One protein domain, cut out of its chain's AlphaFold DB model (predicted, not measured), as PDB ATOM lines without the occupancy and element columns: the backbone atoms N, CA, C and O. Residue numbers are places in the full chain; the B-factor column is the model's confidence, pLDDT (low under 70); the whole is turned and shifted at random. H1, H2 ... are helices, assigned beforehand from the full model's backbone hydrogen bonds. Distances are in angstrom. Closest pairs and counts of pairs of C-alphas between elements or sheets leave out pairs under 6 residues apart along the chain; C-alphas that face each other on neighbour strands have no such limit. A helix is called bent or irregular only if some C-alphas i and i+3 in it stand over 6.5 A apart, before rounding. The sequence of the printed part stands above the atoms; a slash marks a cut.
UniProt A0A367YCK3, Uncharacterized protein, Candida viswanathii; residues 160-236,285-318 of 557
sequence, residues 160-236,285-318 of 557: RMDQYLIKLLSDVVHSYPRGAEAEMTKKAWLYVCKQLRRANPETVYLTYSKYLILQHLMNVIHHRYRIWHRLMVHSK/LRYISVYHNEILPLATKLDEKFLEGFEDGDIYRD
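What this domain is: This is residues 160 to 236 and 285 to 318 of the 557 residues of an uncharacterized protein of Candida viswanathii (UniProt A0A367YCK3). One long helix, H4, runs along the length of the domain like a beam, and a helical hairpin of H1 and H2 stands crosswise to it, with the kinked helix H5 packed on the side of H1. Three helices of four residues finish the shape: H3 at the H2 side, H6 at the end of H5, and H7 near the far end of H4. The printed part has 111 residues with seven named helices, H1 to H7 in order along the chain, and no named strand; the class is all helix. It is compact, with a radius of gyration of the C-alphas of 14.3 A and spans of 44 by 30 by 23 A.

Where its parts are: H1, residues 160 to 173, begins at C-alpha 160 (180.266, 163.213, 173.495) and is 19.9 A long. H2, residues 186 to 199, is 20.2 A long. H3 is residues 205 to 208; it is neither bent nor irregular, but only just, with C-alphas 205 and 208 6.2 A apart. H4, residues 210 to 235, begins at C-alpha 210 (167.093, 170.613, 162.312) and is 35.3 A long, with a kink of 27 degrees near residue 223; it is neither bent nor irregular, but only just, with C-alphas 219 and 222 6.3 A apart. H5, residues 287 to 302, is 19.3 A long, has a kink of 55 degrees near residue 294 and is only just irregular: C-alphas 293 and 296 are 6.7 A apart. H6 is residues 304 to 307, and H7, residues 315 to 318, ends at C-alpha 318 (188.887, 190.193, 171.259).

How they stand to each other: H1 and H2 form a helical hairpin and touch at a shallow tilt of 28 degrees, opposite ways; their closest C-alphas, of Leu 168 and Val 192, are 5.8 A apart. H1 also touches H5, the same way at a steep tilt of 58 degrees, closest at the C-alphas of Gln 163 and Tyr 287, 5.8 A. H2 touches H3 with residues 193 to 197 alone, closest at the C-alphas of Cys 193 and Tyr 208, 5.4 A. H5 and H6 touch only at the corner, with the C-alphas of Thr 300 and Phe 306 5.2 A apart. H4 is close to but not clearly touching H1, about perpendicular at 85 degrees, with the closest C-alphas, of Asp 162 and Ile 221, 7.3 A apart. H4 and H7 are close but not clearly touching, closest at the C-alphas of Val 233 and Asp 318, 6.6 A. H2 and H5 are apart. Every O i to N i+4 pair is within hydrogen-bond range in H1 and H2, 19 of 22 in H4 and 8 of 12 in H5; H3, H6 and H7 are too short for such a pair.

The domain as a whole: The two C-alphas farthest apart, of Glu 202 and Lys 236, are 44.5 A apart. Residues 237 to 284 are not printed, and C-alphas 236 and 285 are 20.4 A apart across the cut. The link from H1 to H2, residues 174 to 185, is long. The mean pLDDT of the printed part is 88.9, and residues 204 to 205 are under 70.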
ATOM      1  N   ARG A 160     179.792 163.923 174.685       83.31
ATOM      2  CA  ARG A 160     180.266 163.213 173.495       83.31
ATOM      3  C   ARG A 160     179.403 163.481 172.259       83.31
ATOM      4  O   ARG A 160     179.937 163.612 171.160       83.31
ATOM      5  N   MET A 161     178.083 163.573 172.422       89.38
ATOM      6  CA  MET A 161     177.180 163.979 171.340       89.38
ATOM      7  C   MET A 161     177.385 165.446 170.950       89.38
ATOM      8  O   MET A 161     177.272 165.757 169.769       89.38
ATOM      9  N   ASP A 162     177.757 166.318 171.892       90.62
ATOM     10  CA  ASP A 162     178.130 167.710 171.596       90.62
ATOM     11  C   ASP A 162     179.383 167.761 170.718       90.62
ATOM     12  O   ASP A 162     179.372 168.370 169.646       90.62
ATOM     13  N   GLN A 163     180.441 167.047 171.120       89.56
ATOM     14  CA  GLN A 163     181.661 166.894 170.322       89.56
ATOM     15  C   GLN A 163     181.358 166.326 168.935       89.56
ATOM     16  O   GLN A 163     181.891 166.803 167.934       89.56
ATOM     17  N   TYR A 164     180.488 165.317 168.861       92.69
ATOM     18  CA  TYR A 164     180.117 164.707 167.594       92.69
ATOM     19  C   TYR A 164     179.308 165.659 166.708       92.69
ATOM     20  O   TYR A 164     179.579 165.735 165.513       92.69
ATOM     21  N   LEU A 165     178.381 166.440 167.269       94.88
ATOM     22  CA  LEU A 165     177.674 167.489 166.535       94.88
ATOM     23  C   LEU A 165     178.658 168.518 165.965       94.88
ATOM     24  O   LEU A 165     178.578 168.829 164.779       94.88
ATOM     25  N   ILE A 166     179.612 169.001 166.767       95.12
ATOM     26  CA  ILE A 166     180.623 169.956 166.289       95.12
ATOM     27  C   ILE A 166     181.508 169.354 165.206       95.12
ATOM     28  O   ILE A 166     181.744 170.005 164.192       95.12
ATOM     29  N   LYS A 167     181.908 168.089 165.353       93.25
ATOM     30  CA  LYS A 167     182.624 167.364 164.303       93.25
ATOM     31  C   LYS A 167     181.814 167.289 163.006       93.25
ATOM     32  O   LYS A 167     182.357 167.555 161.945       93.25
ATOM     33  N   LEU A 168     180.522 166.966 163.071       95.00
ATOM     34  CA  LEU A 168     179.668 166.883 161.882       95.00
ATOM     35  C   LEU A 168     179.472 168.242 161.203       95.00
ATOM     36  O   LEU A 168     179.389 168.299 159.979       95.00
ATOM     37  N   LEU A 169     179.383 169.328 161.972       95.50
ATOM     38  CA  LEU A 169     179.332 170.682 161.415       95.50
ATOM     39  C   LEU A 169     180.685 171.079 160.804       95.50
ATOM     40  O   LEU A 169     180.712 171.689 159.740       95.50
ATOM     41  N   SER A 170     181.796 170.663 161.415       93.88
ATOM     42  CA  SER A 170     183.143 170.845 160.868       93.88
ATOM     43  C   SER A 170     183.324 170.060 159.565       93.88
ATOM     44  O   SER A 170     183.838 170.611 158.596       93.88
ATOM     45  N   ASP A 171     182.810 168.827 159.466       92.94
ATOM     46  CA  ASP A 171     182.784 168.061 158.210       92.94
ATOM     47  C   ASP A 171     182.032 168.820 157.103       92.94
ATOM     48  O   ASP A 171     182.416 168.757 155.936       92.94
ATOM     49  N   VAL A 172     180.959 169.548 157.450       93.88
ATOM     50  CA  VAL A 172     180.249 170.412 156.496       93.88
ATOM     51  C   VAL A 172     181.140 171.555 156.045       93.88
ATOM     52  O   VAL A 172     181.247 171.756 154.838       93.88
ATOM     53  N   VAL A 173     181.818 172.256 156.954       93.00
ATOM     54  CA  VAL A 173     182.770 173.323 156.592       93.00
ATOM     55  C   VAL A 173     183.869 172.783 155.669       93.00
ATOM     56  O   VAL A 173     184.119 173.349 154.609       93.00
ATOM     57  N   HIS A 174     184.429 171.620 155.998       91.38
ATOM     58  CA  HIS A 174     185.463 170.926 155.225       91.38
ATOM     59  C   HIS A 174     184.944 170.156 154.003       91.38
ATOM     60  O   HIS A 174     185.669 169.350 153.413       91.38
ATOM     61  N   SER A 175     183.691 170.368 153.615       91.06
ATOM     62  CA  SER A 175     183.192 169.929 152.313       91.06
ATOM     63  C   SER A 175     183.273 171.022 151.248       91.06
ATOM     64  O   SER A 175     183.079 170.737 150.065       91.06
ATOM     65  N   TYR A 176     183.583 172.255 151.662       88.69
ATOM     66  CA  TYR A 176     183.752 173.417 150.799       88.69
ATOM     67  C   TYR A 176     185.239 173.732 150.607       88.69
ATOM     68  O   TYR A 176     185.979 173.739 151.590       88.69
ATOM     69  N   PRO A 177     185.685 174.074 149.381       86.12
ATOM     70  CA  PRO A 177     187.067 174.474 149.127       86.12
ATOM     71  C   PRO A 177     187.568 175.525 150.122       86.12
ATOM     72  O   PRO A 177     186.819 176.403 150.544       86.12
ATOM     73  N   ARG A 178     188.856 175.477 150.473       82.50
ATOM     74  CA  ARG A 178     189.436 176.439 151.417       82.50
ATOM     75  C   ARG A 178     189.242 177.871 150.903       82.50
ATOM     76  O   ARG A 178     189.646 178.184 149.789       82.50
ATOM     77  N   GLY A 179     188.635 178.724 151.726       79.75
ATOM     78  CA  GLY A 179     188.299 180.109 151.371       79.75
ATOM     79  C   GLY A 179     186.926 180.282 150.716       79.75
ATOM     80  O   GLY A 179     186.452 181.410 150.635       79.75
ATOM     81  N   ALA A 180     186.261 179.199 150.304       87.00
ATOM     82  CA  ALA A 180     184.848 179.258 149.966       87.00
ATOM     83  C   ALA A 180     184.019 179.419 151.244       87.00
ATOM     84  O   ALA A 180     184.345 178.876 152.303       87.00
ATOM     85  N   GLU A 181     182.930 180.166 151.135       87.38
ATOM     86  CA  GLU A 181     182.009 180.336 152.244       87.38
ATOM     87  C   GLU A 181     181.169 179.069 152.425       87.38
ATOM     88  O   GLU A 181     180.394 178.686 151.549       87.38
ATOM     89  N   ALA A 182     181.337 178.400 153.565       90.94
ATOM     90  CA  ALA A 182     180.523 177.247 153.911       90.94
ATOM     91  C   ALA A 182     179.098 177.683 154.282       90.94
ATOM     92  O   ALA A 182     178.899 178.686 154.971       90.94
ATOM     93  N   GLU A 183     178.112 176.881 153.879       92.81
ATOM     94  CA  GLU A 183     176.699 177.131 154.157       92.81
ATOM     95  C   GLU A 183     175.964 175.847 154.547       92.81
ATOM     96  O   GLU A 183     176.203 174.754 154.023       92.81
ATOM     97  N   MET A 184     174.984 175.975 155.440       94.62
ATOM     98  CA  MET A 184     174.167 174.847 155.881       94.62
ATOM     99  C   MET A 184     172.991 174.579 154.931       94.62
ATOM    100  O   MET A 184     171.825 174.861 155.224       94.62
ATOM    101  N   THR A 185     173.306 173.973 153.784       94.44
ATOM    102  CA  THR A 185     172.323 173.543 152.775       94.44
ATOM    103  C   THR A 185     171.373 172.449 153.289       94.44
ATOM    104  O   THR A 185     171.634 171.762 154.279       94.44
ATOM    105  N   LYS A 186     170.271 172.191 152.565       93.38
ATOM    106  CA  LYS A 186     169.355 171.070 152.868       93.38
ATOM    107  C   LYS A 186     170.084 169.717 152.918       93.38
ATOM    108  O   LYS A 186     169.767 168.885 153.767       93.38
ATOM    109  N   LYS A 187     171.071 169.502 152.036       92.88
ATOM    110  CA  LYS A 187     171.897 168.280 152.012       92.88
ATOM    111  C   LYS A 187     172.805 168.188 153.241       92.88
ATOM    112  O   LYS A 187     172.885 167.113 153.831       92.88
ATOM    113  N   ALA A 188     173.416 169.299 153.655       94.38
ATOM    114  CA  ALA A 188     174.230 169.363 154.868       94.38
ATOM    115  C   ALA A 188     173.399 169.070 156.126       94.38
ATOM    116  O   ALA A 188     173.758 168.197 156.912       94.38
ATOM    117  N   TRP A 189     172.224 169.692 156.277       95.19
ATOM    118  CA  TRP A 189     171.322 169.385 157.394       95.19
ATOM    119  C   TRP A 189     170.905 167.917 157.426       95.19
ATOM    120  O   TRP A 189     170.896 167.303 158.493       95.19
ATOM    121  N   LEU A 190     170.580 167.338 156.265       93.44
ATOM    122  CA  LEU A 190     170.217 165.927 156.175       93.44
ATOM    123  C   LEU A 190     171.380 165.020 156.594       93.44
ATOM    124  O   LEU A 190     171.146 164.046 157.311       93.44
ATOM    125  N   TYR A 191     172.610 165.348 156.185       94.69
ATOM    126  CA  TYR A 191     173.826 164.655 156.616       94.69
ATOM    127  C   TYR A 191     173.957 164.675 158.143       94.69
ATOM    128  O   TYR A 191     173.943 163.607 158.756       94.69
ATOM    129  N   VAL A 192     173.973 165.860 158.764       94.94
ATOM    130  CA  VAL A 192     174.129 166.012 160.223       94.94
ATOM    131  C   VAL A 192     173.034 165.242 160.970       94.94
ATOM    132  O   VAL A 192     173.335 164.390 161.806       94.94
ATOM    133  N   CYS A 193     171.758 165.461 160.625       93.44
ATOM    134  CA  CYS A 193     170.634 164.786 161.281       93.44
ATOM    135  C   CYS A 193     170.743 163.255 161.179       93.44
ATOM    136  O   CYS A 193     170.515 162.540 162.155       93.44
ATOM    137  N   LYS A 194     171.089 162.737 159.993       92.19
ATOM    138  CA  LYS A 194     171.193 161.293 159.746       92.19
ATOM    139  C   LYS A 194     172.345 160.668 160.524       92.19
ATOM    140  O   LYS A 194     172.194 159.561 161.034       92.19
ATOM    141  N   GLN A 195     173.476 161.359 160.621       93.12
ATOM    142  CA  GLN A 195     174.647 160.856 161.333       93.12
ATOM    143  C   GLN A 195     174.450 160.859 162.853       93.12
ATOM    144  O   GLN A 195     174.849 159.893 163.499       93.12
ATOM    145  N   LEU A 196     173.763 161.861 163.414       91.56
ATOM    146  CA  LEU A 196     173.391 161.874 164.835       91.56
ATOM    147  C   LEU A 196     172.452 160.715 165.193       91.56
ATOM    148  O   LEU A 196     172.715 159.985 166.144       91.56
ATOM    149  N   ARG A 197     171.407 160.476 164.385       89.06
ATOM    150  CA  ARG A 197     170.485 159.342 164.595       89.06
ATOM    151  C   ARG A 197     171.178 157.989 164.502       89.06
ATOM    152  O   ARG A 197     170.827 157.075 165.230       89.06
ATOM    153  N   ARG A 198     172.163 157.853 163.611       87.88
ATOM    154  CA  ARG A 198     172.961 156.625 163.501       87.88
ATOM    155  C   ARG A 198     173.843 156.387 164.720       87.88
ATOM    156  O   ARG A 198     174.026 155.238 165.096       87.88
ATOM    157  N   ALA A 199     174.396 157.449 165.302       87.56
ATOM    158  CA  ALA A 199     175.246 157.344 166.483       87.56
ATOM    159  C   ALA A 199     174.453 157.056 167.766       87.56
ATOM    160  O   ALA A 199     175.007 156.484 168.698       87.56
ATOM    161  N   ASN A 200     173.170 157.425 167.810       84.44
ATOM    162  CA  ASN A 200     172.294 157.165 168.946       84.44
ATOM    163  C   ASN A 200     170.902 156.689 168.468       84.44
ATOM    164  O   ASN A 200     169.950 157.476 168.458       84.44
ATOM    165  N   PRO A 201     170.782 155.417 168.031       77.12
ATOM    166  CA  PRO A 201     169.562 154.885 167.415       77.12
ATOM    167  C   PRO A 201     168.409 154.686 168.406       77.12
ATOM    168  O   PRO A 201     167.252 154.678 167.997       77.12
ATOM    169  N   GLU A 202     168.705 154.566 169.702       70.19
ATOM    170  CA  GLU A 202     167.697 154.458 170.769       70.19
ATOM    171  C   GLU A 202     166.955 155.781 171.010       70.19
ATOM    172  O   GLU A 202     165.911 155.837 171.665       70.19
ATOM    173  N   THR A 203     167.488 156.876 170.471       70.19
ATOM    174  CA  THR A 203     166.897 158.196 170.601       70.19
ATOM    175  C   THR A 203     165.795 158.406 169.561       70.19
ATOM    176  O   THR A 203     165.965 158.138 168.374       70.19
ATOM    177  N   VAL A 204     164.648 158.938 170.000       67.00
ATOM    178  CA  VAL A 204     163.483 159.206 169.131       67.00
ATOM    179  C   VAL A 204     163.901 160.049 167.923       67.00
ATOM    180  O   VAL A 204     164.546 161.082 168.084       67.00
ATOM    181  N   TYR A 205     163.461 159.653 166.723       65.31
ATOM    182  CA  TYR A 205     163.791 160.303 165.445       65.31
ATOM    183  C   TYR A 205     163.668 161.837 165.476       65.31
ATOM    184  O   TYR A 205     164.501 162.551 164.912       65.31
ATOM    185  N   LEU A 206     162.643 162.341 166.173       70.44
ATOM    186  CA  LEU A 206     162.362 163.768 166.320       70.44
ATOM    187  C   LEU A 206     163.468 164.539 167.046       70.44
ATOM    188  O   LEU A 206     163.640 165.717 166.749       70.44
ATOM    189  N   THR A 207     164.234 163.895 167.934       74.69
ATOM    190  CA  THR A 207     165.279 164.533 168.752       74.69
ATOM    191  C   THR A 207     166.388 165.160 167.920       74.69
ATOM    192  O   THR A 207     166.850 166.246 168.249       74.69
ATOM    193  N   TYR A 208     166.783 164.524 166.817       87.12
ATOM    194  CA  TYR A 208     167.796 165.056 165.902       87.12
ATOM    195  C   TYR A 208     167.129 165.596 164.633       87.12
ATOM    196  O   TYR A 208     167.402 165.170 163.505       87.12
ATOM    197  N   SER A 209     166.179 166.505 164.843       89.94
ATOM    198  CA  SER A 209     165.624 167.373 163.805       89.94
ATOM    199  C   SER A 209     166.458 168.651 163.688       89.94
ATOM    200  O   SER A 209     167.106 169.058 164.650       89.94
ATOM    201  N   LYS A 210     166.412 169.321 162.526       92.94
ATOM    202  CA  LYS A 210     167.093 170.613 162.312       92.94
ATOM    203  C   LYS A 210     166.786 171.603 163.442       92.94
ATOM    204  O   LYS A 210     167.700 172.224 163.968       92.94
ATOM    205  N   TYR A 211     165.512 171.718 163.818       91.69
ATOM    206  CA  TYR A 211     165.067 172.633 164.868       91.69
ATOM    207  C   TYR A 211     165.707 172.312 166.225       91.69
ATOM    208  O   TYR A 211     166.291 173.197 166.839       91.69
ATOM    209  N   LEU A 212     165.667 171.051 166.667       89.88
ATOM    210  CA  LEU A 212     166.243 170.676 167.961       89.88
ATOM    211  C   LEU A 212     167.772 170.744 167.977       89.88
ATOM    212  O   LEU A 212     168.342 171.119 168.994       89.88
ATOM    213  N   ILE A 213     168.433 170.445 166.856       93.25
ATOM    214  CA  ILE A 213     169.883 170.628 166.729       93.25
ATOM    215  C   ILE A 213     170.242 172.112 166.854       93.25
ATOM    216  O   ILE A 213     171.173 172.438 167.580       93.25
ATOM    217  N   LEU A 214     169.501 173.010 166.197       93.25
ATOM    218  CA  LEU A 214     169.717 174.456 166.315       93.25
ATOM    219  C   LEU A 214     169.467 174.961 167.739       93.25
ATOM    220  O   LEU A 214     170.282 175.709 168.269       93.25
ATOM    221  N   GLN A 215     168.382 174.514 168.380       91.31
ATOM    222  CA  GLN A 215     168.092 174.841 169.778       91.31
ATOM    223  C   GLN A 215     169.209 174.371 170.711       91.31
ATOM    224  O   GLN A 215     169.647 175.123 171.575       91.31
ATOM    225  N   HIS A 216     169.717 173.153 170.519       92.06
ATOM    226  CA  HIS A 216     170.830 172.629 171.307       92.06
ATOM    227  C   HIS A 216     172.134 173.398 171.058       92.06
ATOM    228  O   HIS A 216     172.842 173.764 171.999       92.06
ATOM    229  N   LEU A 217     172.423 173.711 169.790       94.00
ATOM    230  CA  LEU A 217     173.584 174.504 169.396       94.00
ATOM    231  C   LEU A 217     173.561 175.890 170.052       94.00
ATOM    232  O   LEU A 217     174.599 176.339 170.523       94.00
ATOM    233  N   MET A 218     172.397 176.537 170.125       92.38
ATOM    234  CA  MET A 218     172.231 177.852 170.750       92.38
ATOM    235  C   MET A 218     172.254 177.778 172.286       92.38
ATOM    236  O   MET A 218     173.055 178.433 172.953       92.38
ATOM    237  N   ASN A 219     171.387 176.954 172.870       89.75
ATOM    238  CA  ASN A 219     171.115 176.997 174.306       89.75
ATOM    239  C   ASN A 219     172.200 176.307 175.134       89.75
ATOM    240  O   ASN A 219     172.406 176.668 176.289       89.75
ATOM    241  N   VAL A 220     172.896 175.321 174.560       89.62
ATOM    242  CA  VAL A 220     173.910 174.540 175.279       89.62
ATOM    243  C   VAL A 220     175.299 174.884 174.775       89.62
ATOM    244  O   VAL A 220     176.114 175.421 175.524       89.62
ATOM    245  N   ILE A 221     175.584 174.614 173.502       92.25
ATOM    246  CA  ILE A 221     176.947 174.749 172.982       92.25
ATOM    247  C   ILE A 221     177.376 176.217 172.930       92.25
ATOM    248  O   ILE A 221     178.444 176.562 173.434       92.25
ATOM    249  N   HIS A 222     176.542 177.089 172.367       93.81
ATOM    250  CA  HIS A 222     176.856 178.506 172.260       93.81
ATOM    251  C   HIS A 222     176.829 179.200 173.624       93.81
ATOM    252  O   HIS A 222     177.666 180.054 173.900       93.81
ATOM    253  N   HIS A 223     175.949 178.789 174.540       89.56
ATOM    254  CA  HIS A 223     176.014 179.262 175.923       89.56
ATOM    255  C   HIS A 223     177.359 178.921 176.592       89.56
ATOM    256  O   HIS A 223     178.001 179.809 177.151       89.56
ATOM    257  N   ARG A 224     177.844 177.677 176.461       88.56
ATOM    258  CA  ARG A 224     179.184 177.290 176.941       88.56
ATOM    259  C   ARG A 224     180.288 178.108 176.271       88.56
ATOM    260  O   ARG A 224     181.217 178.542 176.950       88.56
ATOM    261  N   TYR A 225     180.163 178.360 174.969       92.25
ATOM    262  CA  TYR A 225     181.076 179.228 174.230       92.25
ATOM    263  C   TYR A 225     181.089 180.663 174.774       92.25
ATOM    264  O   TYR A 225     182.166 181.219 174.960       92.25
ATOM    265  N   ARG A 226     179.935 181.257 175.105       90.94
ATOM    266  CA  ARG A 226     179.871 182.603 175.705       90.94
ATOM    267  C   ARG A 226     180.603 182.668 177.041       90.94
ATOM    268  O   ARG A 226     181.342 183.619 177.282       90.94
ATOM    269  N   ILE A 227     180.447 181.652 177.889       87.25
ATOM    270  CA  ILE A 227     181.180 181.595 179.159       87.25
ATOM    271  C   ILE A 227     182.687 181.472 178.897       87.25
ATOM    272  O   ILE A 227     183.477 182.210 179.481       87.25
ATOM    273  N   TRP A 228     183.083 180.589 177.978       90.12
ATOM    274  CA  TRP A 228     184.479 180.442 177.566       90.12
ATOM    275  C   TRP A 228     185.068 181.758 177.033       90.12
ATOM    276  O   TRP A 228     186.165 182.144 177.432       90.12
ATOM    277  N   HIS A 229     184.324 182.475 176.190       90.75
ATOM    278  CA  HIS A 229     184.735 183.756 175.624       90.75
ATOM    279  C   HIS A 229     184.947 184.800 176.721       90.75
ATOM    280  O   HIS A 229     185.996 185.434 176.769       90.75
ATOM    281  N   ARG A 230     183.992 184.940 177.652       88.06
ATOM    282  CA  ARG A 230     184.122 185.855 178.796       88.06
ATOM    283  C   ARG A 230     185.373 185.552 179.624       88.06
ATOM    284  O   ARG A 230     186.110 186.476 179.953       88.06
ATOM    285  N   LEU A 231     185.655 184.276 179.899       85.38
ATOM    286  CA  LEU A 231     186.867 183.865 180.620       85.38
ATOM    287  C   LEU A 231     188.149 184.204 179.846       85.38
ATOM    288  O   LEU A 231     189.110 184.705 180.428       85.38
ATOM    289  N   MET A 232     188.158 183.972 178.534       87.56
ATOM    290  CA  MET A 232     189.285 184.309 177.665       87.56
ATOM    291  C   MET A 232     189.547 185.817 177.600       87.56
ATOM    292  O   MET A 232     190.701 186.227 177.709       87.56
ATOM    293  N   VAL A 233     188.512 186.648 177.467       88.44
ATOM    294  CA  VAL A 233     188.660 188.112 177.474       88.44
ATOM    295  C   VAL A 233     189.140 188.594 178.839       88.44
ATOM    296  O   VAL A 233     190.134 189.314 178.917       88.44
ATOM    297  N   HIS A 234     188.504 188.122 179.915       83.75
ATOM    298  CA  HIS A 234     188.884 188.475 181.279       83.75
ATOM    299  C   HIS A 234     190.353 188.139 181.559       83.75
ATOM    300  O   HIS A 234     191.063 188.948 182.145       83.75
ATOM    301  N   SER A 235     190.856 187.005 181.053       83.12
ATOM    302  CA  SER A 235     192.248 186.582 181.255       83.12
ATOM    303  C   SER A 235     193.310 187.585 180.788       83.12
ATOM    304  O   SER A 235     194.408 187.596 181.343       83.12
ATOM    305  N   LYS A 236     192.995 188.439 179.804       82.69
ATOM    306  CA  LYS A 236     193.930 189.437 179.264       82.69
ATOM    307  C   LYS A 236     194.153 190.625 180.200       82.69
ATOM    308  O   LYS A 236     195.189 191.273 180.099       82.69
ATOM    309  N   LEU A 285     186.441 169.959 176.393       78.00
ATOM    310  CA  LEU A 285     185.897 171.023 175.553       78.00
ATOM    311  C   LEU A 285     186.827 171.358 174.372       78.00
ATOM    312  O   LEU A 285     186.795 172.473 173.858       78.00
ATOM    313  N   ARG A 286     187.637 170.399 173.892       80.75
ATOM    314  CA  ARG A 286     188.469 170.535 172.673       80.75
ATOM    315  C   ARG A 286     187.686 171.109 171.493       80.75
ATOM    316  O   ARG A 286     188.197 171.930 170.739       80.75
ATOM    317  N   TYR A 287     186.410 170.738 171.392       87.44
ATOM    318  CA  TYR A 287     185.516 171.213 170.343       87.44
ATOM    319  C   TYR A 287     185.299 172.736 170.353       87.44
ATOM    320  O   TYR A 287     184.858 173.271 169.342       87.44
ATOM    321  N   ILE A 288     185.584 173.454 171.449       90.06
ATOM    322  CA  ILE A 288     185.405 174.912 171.521       90.06
ATOM    323  C   ILE A 288     186.329 175.636 170.542       90.06
ATOM    324  O   ILE A 288     185.902 176.610 169.930       90.06
ATOM    325  N   SER A 289     187.560 175.159 170.338       88.50
ATOM    326  CA  SER A 289     188.472 175.769 169.363       88.50
ATOM    327  C   SER A 289     187.959 175.604 167.929       88.50
ATOM    328  O   SER A 289     187.960 176.570 167.168       88.50
ATOM    329  N   VAL A 290     187.432 174.421 167.596       91.81
ATOM    330  CA  VAL A 290     186.749 174.161 166.314       91.81
ATOM    331  C   VAL A 290     185.501 175.032 166.189       91.81
ATOM    332  O   VAL A 290     185.261 175.650 165.155       91.81
ATOM    333  N   TYR A 291     184.723 175.141 167.269       94.88
ATOM    334  CA  TYR A 291     183.532 175.975 167.299       94.88
ATOM    335  C   TYR A 291     183.869 177.441 167.020       94.88
ATOM    336  O   TYR A 291     183.266 178.035 166.136       94.88
ATOM    337  N   HIS A 292     184.862 178.000 167.713       94.06
ATOM    338  CA  HIS A 292     185.314 179.378 167.540       94.06
ATOM    339  C   HIS A 292     185.800 179.653 166.111       94.06
ATOM    340  O   HIS A 292     185.430 180.661 165.520       94.06
ATOM    341  N   ASN A 293     186.605 178.756 165.542       92.19
ATOM    342  CA  ASN A 293     187.253 179.005 164.256       92.19
ATOM    343  C   ASN A 293     186.360 178.724 163.039       92.19
ATOM    344  O   ASN A 293     186.440 179.455 162.047       92.19
ATOM    345  N   GLU A 294     185.558 177.657 163.097       93.06
ATOM    346  CA  GLU A 294     184.843 177.103 161.939       93.06
ATOM    347  C   GLU A 294     183.325 177.207 162.063       93.06
ATOM    348  O   GLU A 294     182.647 177.580 161.105       93.06
ATOM    349  N   ILE A 295     182.774 176.874 163.234       95.31
ATOM    350  CA  ILE A 295     181.320 176.714 163.385       95.31
ATOM    351  C   ILE A 295     180.640 178.040 163.689       95.31
ATOM    352  O   ILE A 295     179.532 178.265 163.219       95.31
ATOM    353  N   LEU A 296     181.283 178.928 164.440       95.31
ATOM    354  CA  LEU A 296     180.734 180.231 164.782       95.31
ATOM    355  C   LEU A 296     180.426 181.065 163.523       95.31
ATOM    356  O   LEU A 296     179.284 181.494 163.415       95.31
ATOM    357  N   PRO A 297     181.323 181.206 162.517       93.81
ATOM    358  CA  PRO A 297     180.978 181.865 161.249       93.81
ATOM    359  C   PRO A 297     179.797 181.223 160.511       93.81
ATOM    360  O   PRO A 297     179.004 181.910 159.874       93.81
ATOM    361  N   LEU A 298     179.683 179.893 160.570       94.38
ATOM    362  CA  LEU A 298     178.575 179.161 159.960       94.38
ATOM    363  C   LEU A 298     177.259 179.405 160.720       94.38
ATOM    364  O   LEU A 298     176.198 179.514 160.111       94.38
ATOM    365  N   ALA A 299     177.328 179.483 162.050       94.44
ATOM    366  CA  ALA A 299     176.192 179.681 162.938       94.44
ATOM    367  C   ALA A 299     175.646 181.112 162.865       94.44
ATOM    368  O   ALA A 299     174.434 181.285 162.794       94.44
ATOM    369  N   THR A 300     176.508 182.126 162.793       93.69
ATOM    370  CA  THR A 300     176.081 183.531 162.677       93.69
ATOM    371  C   THR A 300     175.355 183.815 161.363       93.69
ATOM    372  O   THR A 300     174.427 184.612 161.341       93.69
ATOM    373  N   LYS A 301     175.697 183.103 160.280       92.38
ATOM    374  CA  LYS A 301     174.946 183.140 159.010       92.38
ATOM    375  C   LYS A 301     173.576 182.469 159.086       92.38
ATOM    376  O   LYS A 301     172.696 182.770 158.285       92.38
ATOM    377  N   LEU A 302     173.413 181.504 159.988       92.69
ATOM    378  CA  LEU A 302     172.141 180.816 160.190       92.69
ATOM    379  C   LEU A 302     171.166 181.646 161.022       92.69
ATOM    380  O   LEU A 302     169.968 181.608 160.751       92.69
ATOM    381  N   ASP A 303     171.676 182.308 162.056       92.94
ATOM    382  CA  ASP A 303     170.902 183.134 162.976       92.94
ATOM    383  C   ASP A 303     171.825 184.194 163.604       92.94
ATOM    384  O   ASP A 303     172.835 183.869 164.232       92.94
ATOM    385  N   GLU A 304     171.477 185.471 163.473       92.06
ATOM    386  CA  GLU A 304     172.272 186.572 164.030       92.06
ATOM    387  C   GLU A 304     172.322 186.548 165.564       92.06
ATOM    388  O   GLU A 304     173.234 187.115 166.159       92.06
ATOM    389  N   LYS A 305     171.416 185.814 166.227       92.94
ATOM    390  CA  LYS A 305     171.431 185.630 167.689       92.94
ATOM    391  C   LYS A 305     172.713 184.993 168.220       92.94
ATOM    392  O   LYS A 305     173.028 185.155 169.393       92.94
ATOM    393  N   PHE A 306     173.490 184.308 167.379       93.50
ATOM    394  CA  PHE A 306     174.825 183.828 167.758       93.50
ATOM    395  C   PHE A 306     175.842 184.971 167.978       93.50
ATOM    396  O   PHE A 306     176.942 184.715 168.466       93.50
ATOM    397  N   LEU A 307     175.496 186.217 167.631       91.94
ATOM    398  CA  LEU A 307     176.254 187.434 167.942       91.94
ATOM    399  C   LEU A 307     175.667 188.220 169.130       91.94
ATOM    400  O   LEU A 307     176.234 189.231 169.542       91.94
ATOM    401  N   GLU A 308     174.554 187.772 169.713       89.50
ATOM    402  CA  GLU A 308     173.922 188.479 170.823       89.50
ATOM    403  C   GLU A 308     174.797 188.424 172.090       89.50
ATOM    404  O   GLU A 308     175.158 187.353 172.593       89.50
ATOM    405  N   GLY A 309     175.117 189.601 172.633       83.62
ATOM    406  CA  GLY A 309     175.972 189.752 173.813       83.62
ATOM    407  C   GLY A 309     177.463 189.941 173.511       83.62
ATOM    408  O   GLY A 309     178.264 189.882 174.444       83.62
ATOM    409  N   PHE A 310     177.834 190.172 172.248       87.25
ATOM    410  CA  PHE A 310     179.164 190.639 171.849       87.25
ATOM    411  C   PHE A 310     179.050 192.101 171.381       87.25
ATOM    412  O   PHE A 310     178.498 192.359 170.315       87.25
ATOM    413  N   GLU A 311     179.520 193.053 172.198       76.94
ATOM    414  CA  GLU A 311     179.222 194.497 172.073       76.94
ATOM    415  C   GLU A 311     179.625 195.120 170.725       76.94
ATOM    416  O   GLU A 311     178.954 196.028 170.244       76.94
ATOM    417  N   ASP A 312     180.668 194.594 170.081       76.00
ATOM    418  CA  ASP A 312     181.193 195.118 168.815       76.00
ATOM    419  C   ASP A 312     180.844 194.266 167.585       76.00
ATOM    420  O   ASP A 312     181.266 194.584 166.474       76.00
ATOM    421  N   GLY A 313     180.145 193.141 167.763       74.81
ATOM    422  CA  GLY A 313     179.868 192.166 166.698       74.81
ATOM    423  C   GLY A 313     181.104 191.439 166.133       74.81
ATOM    424  O   GLY A 313     180.964 190.345 165.585       74.81
ATOM    425  N   ASP A 314     182.313 191.981 166.304       83.62
ATOM    426  CA  ASP A 314     183.575 191.361 165.898       83.62
ATOM    427  C   ASP A 314     184.254 190.620 167.056       83.62
ATOM    428  O   ASP A 314     185.190 191.088 167.707       83.62
ATOM    429  N   ILE A 315     183.786 189.396 167.264       88.75
ATOM    430  CA  ILE A 315     184.303 188.445 168.254       88.75
ATOM    431  C   ILE A 315     185.808 188.166 168.048       88.75
ATOM    432  O   ILE A 315     186.526 187.853 169.002       88.75
ATOM    433  N   TYR A 316     186.318 188.288 166.816       91.31
ATOM    434  CA  TYR A 316     187.710 187.962 166.502       91.31
ATOM    435  C   TYR A 316     188.696 189.078 166.838       91.31
ATOM    436  O   TYR A 316     189.902 188.818 166.909       91.31
ATOM    437  N   ARG A 317     188.203 190.294 167.095       89.06
ATOM    438  CA  ARG A 317     189.009 191.390 167.637       89.06
ATOM    439  C   ARG A 317     189.499 191.052 169.044       89.06
ATOM    440  O   ARG A 317     190.679 191.220 169.360       89.06
ATOM    441  N   ASP A 318     188.599 190.522 169.867       88.44
ATOM    442  CA  ASP A 318     188.887 190.193 171.259       88.44
ATOM    443  C   ASP A 318     189.598 188.851 171.386       88.44
ATOM    444  O   ASP A 318     190.515 188.715 172.196       88.44
TER     445      ASP A 318